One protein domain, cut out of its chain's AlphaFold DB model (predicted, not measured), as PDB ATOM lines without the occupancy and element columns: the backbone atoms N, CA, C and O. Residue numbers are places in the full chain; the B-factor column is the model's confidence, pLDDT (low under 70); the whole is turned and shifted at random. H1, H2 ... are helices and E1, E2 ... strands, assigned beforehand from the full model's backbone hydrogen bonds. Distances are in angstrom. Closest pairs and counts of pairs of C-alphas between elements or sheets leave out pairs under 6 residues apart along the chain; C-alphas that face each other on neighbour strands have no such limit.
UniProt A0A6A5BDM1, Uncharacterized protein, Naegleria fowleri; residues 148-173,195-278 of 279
ATOM      1  N   ARG A 148     105.600  20.448  -0.943       61.78
ATOM      2  CA  ARG A 148     104.921  19.182  -0.646       61.78
ATOM      3  C   ARG A 148     105.245  18.551   0.718       61.78
ATOM      4  O   ARG A 148     104.375  17.929   1.306       61.78
ATOM      5  N   TYR A 149     106.461  18.697   1.249       66.62
ATOM      6  CA  TYR A 149     106.779  18.166   2.588       66.62
ATOM      7  C   TYR A 149     106.052  18.956   3.686       66.62
ATOM      8  O   TYR A 149     105.590  18.400   4.676       66.62
ATOM      9  N   TRP A 150     105.912  20.266   3.480       69.25
ATOM     10  CA  TRP A 150     105.264  21.170   4.426       69.25
ATOM     11  C   TRP A 150     103.752  21.275   4.235       69.25
ATOM     12  O   TRP A 150     103.079  21.789   5.122       69.25
ATOM     13  N   SER A 151     103.207  20.832   3.097       72.50
ATOM     14  CA  SER A 151     101.765  20.904   2.828       72.50
ATOM     15  C   SER A 151     100.950  19.945   3.690       72.50
ATOM     16  O   SER A 151      99.782  20.217   3.931       72.50
ATOM     17  N   ASN A 152     101.571  18.869   4.185       74.75
ATOM     18  CA  ASN A 152     100.930  17.899   5.077       74.75
ATOM     19  C   ASN A 152     101.110  18.251   6.558       74.75
ATOM     20  O   ASN A 152     100.713  17.477   7.427       74.75
ATOM     21  N   PHE A 153     101.750  19.382   6.869       72.69
ATOM     22  CA  PHE A 153     101.885  19.785   8.258       72.69
ATOM     23  C   PHE A 153     100.518  20.247   8.775       72.69
ATOM     24  O   PHE A 153      99.882  21.070   8.111       72.69
ATOM     25  N   PRO A 154     100.067  19.783   9.958       71.31
ATOM     26  CA  PRO A 154      98.768  20.173  10.507       71.31
ATOM     27  C   PRO A 154      98.663  21.678  10.794       71.31
ATOM     28  O   PRO A 154      97.587  22.172  11.114       71.31
ATOM     29  N   MET A 155      99.765  22.426  10.680       78.12
ATOM     30  CA  MET A 155      99.815  23.858  10.933       78.12
ATOM     31  C   MET A 155     100.616  24.609   9.870       78.12
ATOM     32  O   MET A 155     101.485  24.073   9.186       78.12
ATOM     33  N   LYS A 156     100.357  25.911   9.740       83.88
ATOM     34  CA  LYS A 156     101.141  26.788   8.865       83.88
ATOM     35  C   LYS A 156     102.353  27.323   9.625       83.88
ATOM     36  O   LYS A 156     102.193  28.126  10.535       83.88
ATOM     37  N   LEU A 157     103.545  26.893   9.215       80.62
ATOM     38  CA  LEU A 157     104.824  27.421   9.703       80.62
ATOM     39  C   LEU A 157     105.237  28.691   8.957       80.62
ATOM     40  O   LEU A 157     105.107  28.766   7.724       80.62
ATOM     41  N   THR A 158     105.828  29.642   9.674       85.12
ATOM     42  CA  THR A 158     106.500  30.798   9.081       85.12
ATOM     43  C   THR A 158     107.700  30.368   8.240       85.12
ATOM     44  O   THR A 158     108.290  29.293   8.400       85.12
ATOM     45  N   ARG A 159     108.099  31.238   7.305       85.62
ATOM     46  CA  ARG A 159     109.252  30.990   6.430       85.62
ATOM     47  C   ARG A 159     110.537  30.751   7.231       85.62
ATOM     48  O   ARG A 159     111.328  29.899   6.842       85.62
ATOM     49  N   GLN A 160     110.735  31.475   8.333       81.88
ATOM     50  CA  GLN A 160     111.918  31.330   9.182       81.88
ATOM     51  C   GLN A 160     111.920  29.991   9.924       81.88
ATOM     52  O   GLN A 160     112.922  29.280   9.869       81.88
ATOM     53  N   ALA A 161     110.793  29.593  10.526       79.81
ATOM     54  CA  ALA A 161     110.686  28.318  11.233       79.81
ATOM     55  C   ALA A 161     110.957  27.114  10.312       79.81
ATOM     56  O   ALA A 161     111.688  26.194  10.684       79.81
ATOM     57  N   LYS A 162     110.469  27.159   9.062       83.69
ATOM     58  CA  LYS A 162     110.773  26.139   8.040       83.69
ATOM     59  C   LYS A 162     112.269  26.027   7.756       83.69
ATOM     60  O   LYS A 162     112.798  24.921   7.684       83.69
ATOM     61  N   VAL A 163     112.948  27.166   7.602       83.50
ATOM     62  CA  VAL A 163     114.398  27.205   7.352       83.50
ATOM     63  C   VAL A 163     115.163  26.633   8.542       83.50
ATOM     64  O   VAL A 163     116.093  25.857   8.338       83.50
ATOM     65  N   TYR A 164     114.762  26.964   9.770       79.06
ATOM     66  CA  TYR A 164     115.387  26.414  10.970       79.06
ATOM     67  C   TYR A 164     115.219  24.899  11.067       79.06
ATOM     68  O   TYR A 164     116.214  24.187  11.146       79.06
ATOM     69  N   CYS A 165     113.991  24.393  10.970       76.12
ATOM     70  CA  CYS A 165     113.705  22.960  11.078       76.12
ATOM     71  C   CYS A 165     114.332  22.126   9.931       76.12
ATOM     72  O   CYS A 165     114.679  20.956  10.102       76.12
ATOM     73  N   GLN A 166     114.558  22.731   8.759       79.50
ATOM     74  CA  GLN A 166     115.344  22.112   7.682       79.50
ATOM     75  C   GLN A 166     116.839  22.043   7.977       79.50
ATOM     76  O   GLN A 166     117.500  21.111   7.523       79.50
ATOM     77  N   ARG A 167     117.376  23.042   8.680       74.94
ATOM     78  CA  ARG A 167     118.799  23.125   9.018       74.94
ATOM     79  C   ARG A 167     119.171  22.280  10.231       74.94
ATOM     80  O   ARG A 167     120.357  22.019  10.407       74.94
ATOM     81  N   THR A 168     118.208  21.857  11.052       68.88
ATOM     82  CA  THR A 168     118.496  20.927  12.148       68.88
ATOM     83  C   THR A 168     118.881  19.554  11.601       68.88
ATOM     84  O   THR A 168     118.319  19.051  10.620       68.88
ATOM     85  N   VAL A 169     119.896  18.957  12.222       67.00
ATOM     86  CA  VAL A 169     120.440  17.659  11.818       67.00
ATOM     87  C   VAL A 169     119.383  16.583  12.104       67.00
ATOM     88  O   VAL A 169     118.770  16.585  13.165       67.00
ATOM     89  N   ARG A 170     119.104  15.684  11.142       59.34
ATOM     90  CA  ARG A 170     117.992  14.712  11.278       59.34
ATOM     91  C   ARG A 170     118.268  13.643  12.338       59.34
ATOM     92  O   ARG A 170     117.338  13.205  12.999       59.34
ATOM     93  N   LYS A 171     119.519  13.201  12.427       56.06
ATOM     94  CA  LYS A 171     120.024  12.278  13.437       56.06
ATOM     95  C   LYS A 171     121.174  12.992  14.118       56.06
ATOM     96  O   LYS A 171     122.100  13.418  13.438       56.06
ATOM     97  N   TYR A 172     121.069  13.160  15.426       53.75
ATOM     98  CA  TYR A 172     122.216  13.545  16.222       53.75
ATOM     99  C   TYR A 172     123.038  12.275  16.454       53.75
ATOM    100  O   TYR A 172     122.578  11.355  17.119       53.75
ATOM    101  N   ASP A 173     124.196  12.198  15.813       48.97
ATOM    102  CA  ASP A 173     125.203  11.140  15.956       48.97
ATOM    103  C   ASP A 173     126.260  11.485  17.022       48.97
ATOM    104  O   ASP A 173     127.194  10.719  17.253       48.97
ATOM    105  N   CYS A 195     131.642  23.743  20.847       58.94
ATOM    106  CA  CYS A 195     130.254  24.165  20.851       58.94
ATOM    107  C   CYS A 195     129.412  23.397  21.852       58.94
ATOM    108  O   CYS A 195     129.528  22.183  22.004       58.94
ATOM    109  N   VAL A 196     128.535  24.138  22.515       60.72
ATOM    110  CA  VAL A 196     127.495  23.574  23.360       60.72
ATOM    111  C   VAL A 196     126.384  23.087  22.432       60.72
ATOM    112  O   VAL A 196     125.853  23.862  21.627       60.72
ATOM    113  N   ALA A 197     126.082  21.790  22.500       70.31
ATOM    114  CA  ALA A 197     124.916  21.221  21.841       70.31
ATOM    115  C   ALA A 197     123.670  21.717  22.576       70.31
ATOM    116  O   ALA A 197     123.526  21.487  23.776       70.31
ATOM    117  N   CYS A 198     122.790  22.416  21.865       76.44
ATOM    118  CA  CYS A 198     121.561  22.910  22.464       76.44
ATOM    119  C   CYS A 198     120.463  21.867  22.370       76.44
ATOM    120  O   CYS A 198     120.231  21.301  21.306       76.44
ATOM    121  N   GLU A 199     119.796  21.624  23.490       84.75
ATOM    122  CA  GLU A 199     118.730  20.640  23.631       84.75
ATOM    123  C   GLU A 199     117.392  21.360  23.778       84.75
ATOM    124  O   GLU A 199     117.292  22.371  24.475       84.75
ATOM    125  N   VAL A 200     116.359  20.862  23.100       84.50
ATOM    126  CA  VAL A 200     114.968  21.201  23.404       84.50
ATOM    127  C   VAL A 200     114.314  19.985  24.042       84.50
ATOM    128  O   VAL A 200     114.353  18.892  23.476       84.50
ATOM    129  N   ASP A 201     113.726  20.183  25.220       88.69
ATOM    130  CA  ASP A 201     112.877  19.196  25.880       88.69
ATOM    131  C   ASP A 201     111.436  19.400  25.410       88.69
ATOM    132  O   ASP A 201     110.762  20.355  25.798       88.69
ATOM    133  N   CYS A 202     110.977  18.525  24.523       88.50
ATOM    134  CA  CYS A 202     109.656  18.626  23.930       88.50
ATOM    135  C   CYS A 202     108.544  18.288  24.928       88.50
ATOM    136  O   CYS A 202     107.483  18.889  24.846       88.50
ATOM    137  N   LEU A 203     108.748  17.383  25.892       85.75
ATOM    138  CA  LEU A 203     107.690  17.040  26.859       85.75
ATOM    139  C   LEU A 203     107.586  18.052  28.000       85.75
ATOM    140  O   LEU A 203     106.502  18.227  28.562       85.75
ATOM    141  N   ASN A 204     108.688  18.735  28.312       82.50
ATOM    142  CA  ASN A 204     108.703  19.849  29.258       82.50
ATOM    143  C   ASN A 204     108.574  21.217  28.577       82.50
ATOM    144  O   ASN A 204     108.682  22.243  29.247       82.50
ATOM    145  N   ALA A 205     108.290  21.255  27.270       74.44
ATOM    146  CA  ALA A 205     107.854  22.473  26.606       74.44
ATOM    147  C   ALA A 205     106.504  22.893  27.206       74.44
ATOM    148  O   ALA A 205     105.450  22.311  26.921       74.44
ATOM    149  N   GLN A 206     106.571  23.878  28.094       70.12
ATOM    150  CA  GLN A 206     105.432  24.434  28.799       70.12
ATOM    151  C   GLN A 206     104.846  25.606  28.007       70.12
ATOM    152  O   GLN A 206     105.579  26.460  27.508       70.12
ATOM    153  N   LEU A 207     103.521  25.594  27.854       58.59
ATOM    154  CA  LEU A 207     102.745  26.675  27.260       58.59
ATOM    155  C   LEU A 207     102.589  27.811  28.259       58.59
ATOM    156  O   LEU A 207     102.745  28.951  27.873       58.59
ATOM    157  N   ASP A 208     102.367  27.439  29.518       59.44
ATOM    158  CA  ASP A 208     102.352  28.251  30.733       59.44
ATOM    159  C   ASP A 208     102.958  27.383  31.852       59.44
ATOM    160  O   ASP A 208     103.136  26.178  31.646       59.44
ATOM    161  N   ALA A 209     103.144  27.923  33.063       58.91
ATOM    162  CA  ALA A 209     103.642  27.179  34.236       58.91
ATOM    163  C   ALA A 209     102.930  25.831  34.518       58.91
ATOM    164  O   ALA A 209     103.446  24.996  35.258       58.91
ATOM    165  N   THR A 210     101.742  25.604  33.946       55.31
ATOM    166  CA  THR A 210     100.885  24.445  34.227       55.31
ATOM    167  C   THR A 210     100.592  23.538  33.027       55.31
ATOM    168  O   THR A 210     100.170  22.398  33.230       55.31
ATOM    169  N   ARG A 211     100.797  23.974  31.774       77.75
ATOM    170  CA  ARG A 211     100.296  23.232  30.596       77.75
ATOM    171  C   ARG A 211     101.410  22.772  29.672       77.75
ATOM    172  O   ARG A 211     102.121  23.579  29.094       77.75
ATOM    173  N   LYS A 212     101.508  21.460  29.460       88.88
ATOM    174  CA  LYS A 212     102.368  20.865  28.421       88.88
ATOM    175  C   LYS A 212     101.765  21.080  27.032       88.88
ATOM    176  O   LYS A 212     100.558  20.904  26.872       88.88
ATOM    177  N   LEU A 213     102.596  21.398  26.035       90.44
ATOM    178  CA  LEU A 213     102.163  21.524  24.632       90.44
ATOM    179  C   LEU A 213     101.784  20.186  23.989       90.44
ATOM    180  O   LEU A 213     100.916  20.130  23.117       90.44
ATOM    181  N   PHE A 214     102.490  19.124  24.365       93.06
ATOM    182  CA  PHE A 214     102.418  17.829  23.703       93.06
ATOM    183  C   PHE A 214     101.944  16.765  24.688       93.06
ATOM    184  O   PHE A 214     102.338  16.781  25.853       93.06
ATOM    185  N   ASP A 215     101.112  15.841  24.209       92.94
ATOM    186  CA  ASP A 215     100.653  14.694  25.001       92.94
ATOM    187  C   ASP A 215     101.718  13.600  25.053       92.94
ATOM    188  O   ASP A 215     101.975  13.005  26.097       92.94
ATOM    189  N   LYS A 216     102.348  13.335  23.907       93.44
ATOM    190  CA  LYS A 216     103.369  12.299  23.747       93.44
ATOM    191  C   LYS A 216     104.363  12.675  22.661       93.44
ATOM    192  O   LYS A 216     104.010  13.391  21.727       93.44
ATOM    193  N   CYS A 217     105.572  12.139  22.766       91.75
ATOM    194  CA  CYS A 217     106.630  12.237  21.767       91.75
ATOM    195  C   CYS A 217     107.297  10.869  21.612       91.75
ATOM    196  O   CYS A 217     107.399  10.134  22.591       91.75
ATOM    197  N   GLU A 218     107.767  10.541  20.409       89.38
ATOM    198  CA  GLU A 218     108.617   9.365  20.174       89.38
ATOM    199  C   GLU A 218     109.968   9.543  20.875       89.38
ATOM    200  O   GLU A 218     110.466   8.636  21.536       89.38
ATOM    201  N   THR A 219     110.523  10.755  20.801       85.75
ATOM    202  CA  THR A 219     111.721  11.144  21.547       85.75
ATOM    203  C   THR A 219     111.465  12.429  22.323       85.75
ATOM    204  O   THR A 219     111.017  13.431  21.770       85.75
ATOM    205  N   GLN A 220     111.781  12.449  23.616       85.06
ATOM    206  CA  GLN A 220     111.554  13.640  24.440       85.06
ATOM    207  C   GLN A 220     112.451  14.816  24.033       85.06
ATOM    208  O   GLN A 220     112.024  15.964  24.096       85.06
ATOM    209  N   TYR A 221     113.668  14.542  23.572       84.31
ATOM    210  CA  TYR A 221     114.693  15.566  23.408       84.31
ATOM    211  C   TYR A 221     115.161  15.686  21.965       84.31
ATOM    212  O   TYR A 221     115.237  14.686  21.248       84.31
ATOM    213  N   HIS A 222     115.455  16.905  21.515       82.94
ATOM    214  CA  HIS A 222     116.070  17.144  20.209       82.94
ATOM    215  C   HIS A 222     117.257  18.094  20.323       82.94
ATOM    216  O   HIS A 222     117.146  19.161  20.927       82.94
ATOM    217  N   TYR A 223     118.369  17.750  19.674       80.38
ATOM    218  CA  TYR A 223     119.544  18.618  19.620       80.38
ATOM    219  C   TYR A 223     119.461  19.551  18.421       80.38
ATOM    220  O   TYR A 223     119.448  19.115  17.269       80.38
ATOM    221  N   TYR A 224     119.407  20.854  18.682       72.69
ATOM    222  CA  TYR A 224     119.338  21.877  17.653       72.69
ATOM    223  C   TYR A 224     120.562  22.797  17.740       72.69
ATOM    224  O   TYR A 224     120.652  23.742  18.515       72.69
ATOM    225  N   GLY A 225     121.526  22.545  16.863       67.75
ATOM    226  CA  GLY A 225     122.673  23.425  16.691       67.75
ATOM    227  C   GLY A 225     123.792  23.246  17.718       67.75
ATOM    228  O   GLY A 225     123.759  22.410  18.614       67.75
ATOM    229  N   CYS A 226     124.834  24.031  17.480       66.50
ATOM    230  CA  CYS A 226     126.155  23.955  18.084       66.50
ATOM    231  C   CYS A 226     126.594  25.419  18.224       66.50
ATOM    232  O   CYS A 226     126.957  26.055  17.232       66.50
ATOM    233  N   GLN A 227     126.438  25.997  19.421       62.41
ATOM    234  CA  GLN A 227     126.791  27.399  19.682       62.41
ATOM    235  C   GLN A 227     128.160  27.488  20.361       62.41
ATOM    236  O   GLN A 227     128.406  26.808  21.352       62.41
ATOM    237  N   LEU A 228     129.055  28.321  19.817       56.91
ATOM    238  CA  LEU A 228     130.413  28.523  20.346       56.91
ATOM    239  C   LEU A 228     130.464  29.501  21.536       56.91
ATOM    240  O   LEU A 228     131.441  29.482  22.274       56.91
ATOM    241  N   SER A 229     129.472  30.392  21.698       54.03
ATOM    242  CA  SER A 229     129.601  31.513  22.650       54.03
ATOM    243  C   SER A 229     128.300  32.085  23.232       54.03
ATOM    244  O   SER A 229     128.348  33.154  23.835       54.03
ATOM    245  N   LYS A 230     127.132  31.461  23.037       60.19
ATOM    246  CA  LYS A 230     125.864  31.980  23.579       60.19
ATOM    247  C   LYS A 230     125.069  30.875  24.277       60.19
ATOM    248  O   LYS A 230     125.209  29.710  23.894       60.19
ATOM    249  N   PRO A 231     124.283  31.221  25.318       69.69
ATOM    250  CA  PRO A 231     123.409  30.258  25.961       69.69
ATOM    251  C   PRO A 231     122.419  29.727  24.929       69.69
ATOM    252  O   PRO A 231     121.953  30.456  24.048       69.69
ATOM    253  N   CYS A 232     122.103  28.444  25.049       76.00
ATOM    254  CA  CYS A 232     121.074  27.827  24.237       76.00
ATOM    255  C   CYS A 232     119.769  28.609  24.339       76.00
ATOM    256  O   CYS A 232     119.457  29.197  25.378       76.00
ATOM    257  N   PHE A 233     119.012  28.641  23.244       77.38
ATOM    258  CA  PHE A 233     117.728  29.319  23.263       77.38
ATOM    259  C   PHE A 233     116.844  28.628  24.309       77.38
ATOM    260  O   PHE A 233     116.650  27.415  24.284       77.38
ATOM    261  N   SER A 234     116.339  29.400  25.262       79.12
ATOM    262  CA  SER A 234     115.274  28.952  26.154       79.12
ATOM    263  C   SER A 234     113.972  29.549  25.650       79.12
ATOM    264  O   SER A 234     113.997  30.561  24.954       79.12
ATOM    265  N   VAL A 235     112.829  28.980  26.021       80.06
ATOM    266  CA  VAL A 235     111.529  29.573  25.676       80.06
ATOM    267  C   VAL A 235     111.440  31.039  26.139       80.06
ATOM    268  O   VAL A 235     110.885  31.866  25.423       80.06
ATOM    269  N   LYS A 236     112.084  31.372  27.269       81.31
ATOM    270  CA  LYS A 236     112.138  32.729  27.833       81.31
ATOM    271  C   LYS A 236     112.972  33.706  27.005       81.31
ATOM    272  O   LYS A 236     112.601  34.859  26.833       81.31
ATOM    273  N   THR A 237     114.116  33.253  26.498       83.38
ATOM    274  CA  THR A 237     115.093  34.112  25.802       83.38
ATOM    275  C   THR A 237     114.979  34.049  24.280       83.38
ATOM    276  O   THR A 237     115.580  34.851  23.565       83.38
ATOM    277  N   ALA A 238     114.230  33.080  23.755       85.19
ATOM    278  CA  ALA A 238     114.045  32.872  22.333       85.19
ATOM    279  C   ALA A 238     113.101  33.918  21.729       85.19
ATOM    280  O   ALA A 238     112.048  34.253  22.269       85.19
ATOM    281  N   SER A 239     113.428  34.372  20.518       88.50
ATOM    282  CA  SER A 239     112.452  35.108  19.716       88.50
ATOM    283  C   SER A 239     111.292  34.193  19.309       88.50
ATOM    284  O   SER A 239     111.452  32.977  19.178       88.50
ATOM    285  N   LYS A 240     110.129  34.778  19.017       88.75
ATOM    286  CA  LYS A 240     108.926  34.040  18.595       88.75
ATOM    287  C   LYS A 240     109.186  33.055  17.447       88.75
ATOM    288  O   LYS A 240     108.666  31.946  17.457       88.75
ATOM    289  N   ALA A 241     110.024  33.434  16.480       86.88
ATOM    290  CA  ALA A 241     110.397  32.568  15.362       86.88
ATOM    291  C   ALA A 241     111.249  31.356  15.791       86.88
ATOM    292  O   ALA A 241     111.130  30.286  15.198       86.88
ATOM    293  N   HIS A 242     112.092  31.503  16.820       86.31
ATOM    294  CA  HIS A 242     112.854  30.391  17.392       86.31
ATOM    295  C   HIS A 242     111.953  29.458  18.208       86.31
ATOM    296  O   HIS A 242     112.067  28.248  18.049       86.31
ATOM    297  N   VAL A 243     111.019  30.001  18.996       89.44
ATOM    298  CA  VAL A 243     110.000  29.197  19.700       89.44
ATOM    299  C   VAL A 243     109.167  28.400  18.692       89.44
ATOM    300  O   VAL A 243     109.000  27.191  18.825       89.44
ATOM    301  N   GLU A 244     108.721  29.046  17.615       90.38
ATOM    302  CA  GLU A 244     107.999  28.381  16.531       90.38
ATOM    303  C   GLU A 244     108.832  27.258  15.886       90.38
ATOM    304  O   GLU A 244     108.327  26.163  15.637       90.38
ATOM    305  N   ALA A 245     110.124  27.502  15.650       87.69
ATOM    306  CA  ALA A 245     111.036  26.494  15.121       87.69
ATOM    307  C   ALA A 245     111.230  25.308  16.080       87.69
ATOM    308  O   ALA A 245     111.257  24.169  15.619       87.69
ATOM    309  N   MET A 246     111.331  25.550  17.389       88.50
ATOM    310  CA  MET A 246     111.435  24.504  18.413       88.50
ATOM    311  C   MET A 246     110.205  23.596  18.415       88.50
ATOM    312  O   MET A 246     110.338  22.377  18.341       88.50
ATOM    313  N   ILE A 247     109.006  24.182  18.405       90.88
ATOM    314  CA  ILE A 247     107.745  23.430  18.331       90.88
ATOM    315  C   ILE A 247     107.690  22.621  17.028       90.88
ATOM    316  O   ILE A 247     107.335  21.442  17.037       90.88
ATOM    317  N   ALA A 248     108.090  23.225  15.903       90.12
ATOM    318  CA  ALA A 248     108.145  22.545  14.610       90.12
ATOM    319  C   ALA A 248     109.077  21.327  14.633       90.12
ATOM    320  O   ALA A 248     108.753  20.288  14.062       90.12
ATOM    321  N   VAL A 249     110.235  21.464  15.281       88.19
ATOM    322  CA  VAL A 249     111.208  20.387  15.470       88.19
ATOM    323  C   VAL A 249     110.605  19.263  16.306       88.19
ATOM    324  O   VAL A 249     110.665  18.114  15.876       88.19
ATOM    325  N   CYS A 250     109.954  19.575  17.427       90.38
ATOM    326  CA  CYS A 250     109.306  18.572  18.270       90.38
ATOM    327  C   CYS A 250     108.268  17.743  17.496       90.38
ATOM    328  O   CYS A 250     108.286  16.515  17.528       90.38
ATOM    329  N   ILE A 251     107.410  18.386  16.706       90.88
ATOM    330  CA  ILE A 251     106.379  17.664  15.944       90.88
ATOM    331  C   ILE A 251     107.006  16.816  14.833       90.88
ATOM    332  O   ILE A 251     106.651  15.656  14.651       90.88
ATOM    333  N   HIS A 252     107.947  17.379  14.071       87.31
ATOM    334  CA  HIS A 252     108.452  16.723  12.863       87.31
ATOM    335  C   HIS A 252     109.581  15.730  13.079       87.31
ATOM    336  O   HIS A 252     109.745  14.813  12.278       87.31
ATOM    337  N   ARG A 253     110.445  15.996  14.054       85.38
ATOM    338  CA  ARG A 253     111.661  15.211  14.274       85.38
ATOM    339  C   ARG A 253     111.479  14.206  15.386       85.38
ATOM    340  O   ARG A 253     112.017  13.116  15.282       85.38
ATOM    341  N   ASN A 254     110.697  14.583  16.387       88.00
ATOM    342  CA  ASN A 254     110.507  13.804  17.596       88.00
ATOM    343  C   ASN A 254     109.137  13.117  17.649       88.00
ATOM    344  O   ASN A 254     108.787  12.535  18.672       88.00
ATOM    345  N   GLY A 255     108.340  13.221  16.578       89.81
ATOM    346  CA  GLY A 255     107.027  12.584  16.490       89.81
ATOM    347  C   GLY A 255     106.045  13.069  17.557       89.81
ATOM    348  O   GLY A 255     105.163  12.315  17.964       89.81
ATOM    349  N   CYS A 256     106.213  14.297  18.060       93.06
ATOM    350  CA  CYS A 256     105.351  14.807  19.116       93.06
ATOM    351  C   CYS A 256     103.923  15.048  18.621       93.06
ATOM    352  O   CYS A 256     103.699  15.679  17.586       93.06
ATOM    353  N   VAL A 257     102.954  14.595  19.413       94.44
ATOM    354  CA  VAL A 257     101.525  14.802  19.186       94.44
ATOM    355  C   VAL A 257     101.062  15.964  20.053       94.44
ATOM    356  O   VAL A 257     101.177  15.928  21.278       94.44
ATOM    357  N   LEU A 258     100.558  17.011  19.401       92.44
ATOM    358  CA  LEU A 258      99.924  18.139  20.078       92.44
ATOM    359  C   LEU A 258      98.652  17.704  20.787       92.44
ATOM    360  O   LEU A 258      97.887  16.901  20.245       92.44
ATOM    361  N   LYS A 259      98.395  18.344  21.927       92.69
ATOM    362  CA  LYS A 259      97.115  18.225  22.618       92.69
ATOM    363  C   LYS A 259      95.949  18.576  21.710       92.69
ATOM    364  O   LYS A 259      96.038  19.532  20.935       92.69
ATOM    365  N   GLU A 260      94.839  17.856  21.858       91.50
ATOM    366  CA  GLU A 260      93.600  18.108  21.105       91.50
ATOM    367  C   GLU A 260      93.147  19.573  21.211       91.50
ATOM    368  O   GLU A 260      92.807  20.186  20.204       91.50
ATOM    369  N   GLU A 261      93.260  20.179  22.399       90.56
ATOM    370  CA  GLU A 261      92.897  21.586  22.656       90.56
ATOM    371  C   GLU A 261      93.737  22.614  21.867       90.56
ATOM    372  O   GLU A 261      93.370  23.787  21.743       90.56
ATOM    373  N   LEU A 262      94.892  22.187  21.351       89.38
ATOM    374  CA  LEU A 262      95.805  23.006  20.558       89.38
ATOM    375  C   LEU A 262      95.740  22.666  19.066       89.38
ATOM    376  O   LEU A 262      96.306  23.404  18.253       89.38
ATOM    377  N   LYS A 263      95.054  21.584  18.675       87.94
ATOM    378  CA  LYS A 263      94.884  21.244  17.262       87.94
ATOM    379  C   LYS A 263      94.048  22.316  16.563       87.94
ATOM    380  O   LYS A 263      93.075  22.830  17.096       87.94
ATOM    381  N   GLY A 264      94.467  22.686  15.355       85.00
ATOM    382  CA  GLY A 264      93.825  23.736  14.558       85.00
ATOM    383  C   GLY A 264      94.281  25.165  14.874       85.00
ATOM    384  O   GLY A 264      94.093  26.045  14.032       85.00
ATOM    385  N   LYS A 265      94.950  25.410  16.013       87.44
ATOM    386  CA  LYS A 265      95.562  26.718  16.295       87.44
ATOM    387  C   LYS A 265      96.746  26.975  15.370       87.44
ATOM    388  O   LYS A 265      97.461  26.056  14.962       87.44
ATOM    389  N   ARG A 266      96.995  28.245  15.037       87.25
ATOM    390  CA  ARG A 266      98.204  28.591  14.280       87.25
ATOM    391  C   ARG A 266      99.418  28.491  15.195       87.25
ATOM    392  O   ARG A 266      99.403  28.963  16.326       87.25
ATOM    393  N   LEU A 267     100.527  27.972  14.674       83.75
ATOM    394  CA  LEU A 267     101.791  27.889  15.417       83.75
ATOM    395  C   LEU A 267     102.279  29.260  15.901       83.75
ATOM    396  O   LEU A 267     102.850  29.379  16.978       83.75
ATOM    397  N   SER A 268     101.989  30.311  15.133       84.50
ATOM    398  CA  SER A 268     102.255  31.696  15.514       84.50
ATOM    399  C   SER A 268     101.401  32.197  16.682       84.50
ATOM    400  O   SER A 268     101.806  33.147  17.346       84.50
ATOM    401  N   GLU A 269     100.212  31.633  16.901       88.31
ATOM    402  CA  GLU A 269      99.374  31.930  18.070       88.31
ATOM    403  C   GLU A 269      99.912  31.174  19.280       88.31
ATOM    404  O   GLU A 269     100.161  31.795  20.303       88.31
ATOM    405  N   LEU A 270     100.237  29.884  19.122       87.38
ATOM    406  CA  LEU A 270     100.874  29.087  20.176       87.38
ATOM    407  C   LEU A 270     102.175  29.733  20.662       87.38
ATOM    408  O   LEU A 270     102.338  29.980  21.849       87.38
ATOM    409  N   ALA A 271     103.070  30.098  19.740       86.69
ATOM    410  CA  ALA A 271     104.321  30.779  20.068       86.69
ATOM    411  C   ALA A 271     104.114  32.168  20.696       86.69
ATOM    412  O   ALA A 271     105.021  32.671  21.349       86.69
ATOM    413  N   LYS A 272     102.957  32.810  20.470       89.25
ATOM    414  CA  LYS A 272     102.601  34.068  21.133       89.25
ATOM    415  C   LYS A 272     102.193  33.796  22.582       89.25
ATOM    416  O   LYS A 272     102.822  34.349  23.470       89.25
ATOM    417  N   THR A 273     101.245  32.882  22.798       87.62
ATOM    418  CA  THR A 273     100.763  32.493  24.133       87.62
ATOM    419  C   THR A 273     101.900  32.016  25.034       87.62
ATOM    420  O   THR A 273     102.009  32.463  26.163       87.62
ATOM    421  N   ILE A 274     102.805  31.195  24.496       85.25
ATOM    422  CA  ILE A 274     103.989  30.702  25.216       85.25
ATOM    423  C   ILE A 274     104.904  31.830  25.690       85.25
ATOM    424  O   ILE A 274     105.571  31.713  26.709       85.25
ATOM    425  N   LYS A 275     105.008  32.903  24.906       84.44
ATOM    426  CA  LYS A 275     105.878  34.023  25.250       84.44
ATOM    427  C   LYS A 275     105.216  34.915  26.298       84.44
ATOM    428  O   LYS A 275     105.881  35.328  27.234       84.44
ATOM    429  N   GLU A 276     103.911  35.139  26.155       88.19
ATOM    430  CA  GLU A 276     103.088  35.932  27.077       88.19
ATOM    431  C   GLU A 276     102.912  35.288  28.457       88.19
ATOM    432  O   GLU A 276     102.608  35.988  29.408       88.19
ATOM    433  N   SER A 277     103.079  33.973  28.588       84.12
ATOM    434  CA  SER A 277     102.960  33.268  29.873       84.12
ATOM    435  C   SER A 277     104.258  33.183  30.672       84.12
ATOM    436  O   SER A 277     104.272  32.726  31.817       84.12
ATOM    437  N   VAL A 278     105.362  33.534  30.018       80.88
ATOM    438  CA  VAL A 278     106.718  33.478  30.558       80.88
ATOM    439  C   VAL A 278     107.201  34.861  30.992       80.88
ATOM    440  O   VAL A 278     108.074  34.933  31.861       80.88
TER     441      VAL A 278
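What this domain is: This is residues 148 to 173 and 195 to 278 of the 279 residues of an uncharacterized protein of Naegleria fowleri (UniProt A0A6A5BDM1). A narrow ribbon of two antiparallel strands, E1 and E4, reaches away from the side of one helix, H3, which runs through the middle of the domain; H2 and H4 pack on H3 from opposite sides. The short strands E2 and E3 lie on the chain between the two ribbon strands, and H1 lies farthest out and touches no helix. The printed part has 110 residues, with four named helices and four named strands in the order H1 H2 E1 E2 E3 E4 H3 H4, and its class is mixed, helices and strands. It is compact, with a radius of gyration of the C-alphas of 13.1 A and spans of 38 by 34 by 26 A.

Where its parts are: Find C-alpha 196 at (127.495, 23.574, 23.360); from there E1, residues 196 to 201, runs 15.5 A. Its neighbour E4, residues 221 to 227, is 17.3 A long. Between them in the chain come E2, residues 206 to 208, and E3, residues 214 to 216. H3, residues 240 to 253, begins at C-alpha 240 at (108.926, 34.040, 18.595) and runs 19.5 A. H2 is residues 159 to 167, 12.6 A long, and H1 is residues 148 to 151. H4, residues 267 to 276, runs 14.2 A and ends at C-alpha 276 at (103.088, 35.932, 27.077).

How they stand to each other: Look first at E1 and E4, antiparallel at 151 degrees, where N 200 and O 222 are 2.9 A apart and N 224 and O 198 are 2.8 A apart, within hydrogen-bond range. The closest C-alphas of E4 and H3 are those of His 222 and Cys 250, 7.2 A apart. H2 and H3 touch at Ala 161 and Ala 245, their closest C-alphas, 4.3 A apart, at a steep tilt of 47 degrees, the same way. H3 and H4 touch, with the C-alphas of Glu 244 and Ala 271 closest at 5.6 A, at a steep tilt of 56 degrees, opposite ways. The closest C-alphas of E2 and H4 are those of Leu 207 and Ile 274, 4.7 A apart. Residues 214 to 216 of E3 pair antiparallel with residues 257 to 258. H2 and H4 are apart, and H1 is only just apart from H2, at 8.3 A. In H2 and H3 every O i to N i+4 pair is within hydrogen-bond range, in H4 5 of 6 are, and H1 is too short for such a pair.

The domain as a whole: The C-alphas of Ser 229 and Glu 260 are the two farthest apart, at 38.4 A. Residues 174 to 194 are not printed, and C-alphas 173 and 195 are 14.8 A apart across this cut. The links from E4 to H3 and from H3 to H4 are long. The mean pLDDT of the printed part is 79.9; it is under 70 at residues 148 to 150, 168 to 173, 195 to 196, 207 to 210 and 225 to 231.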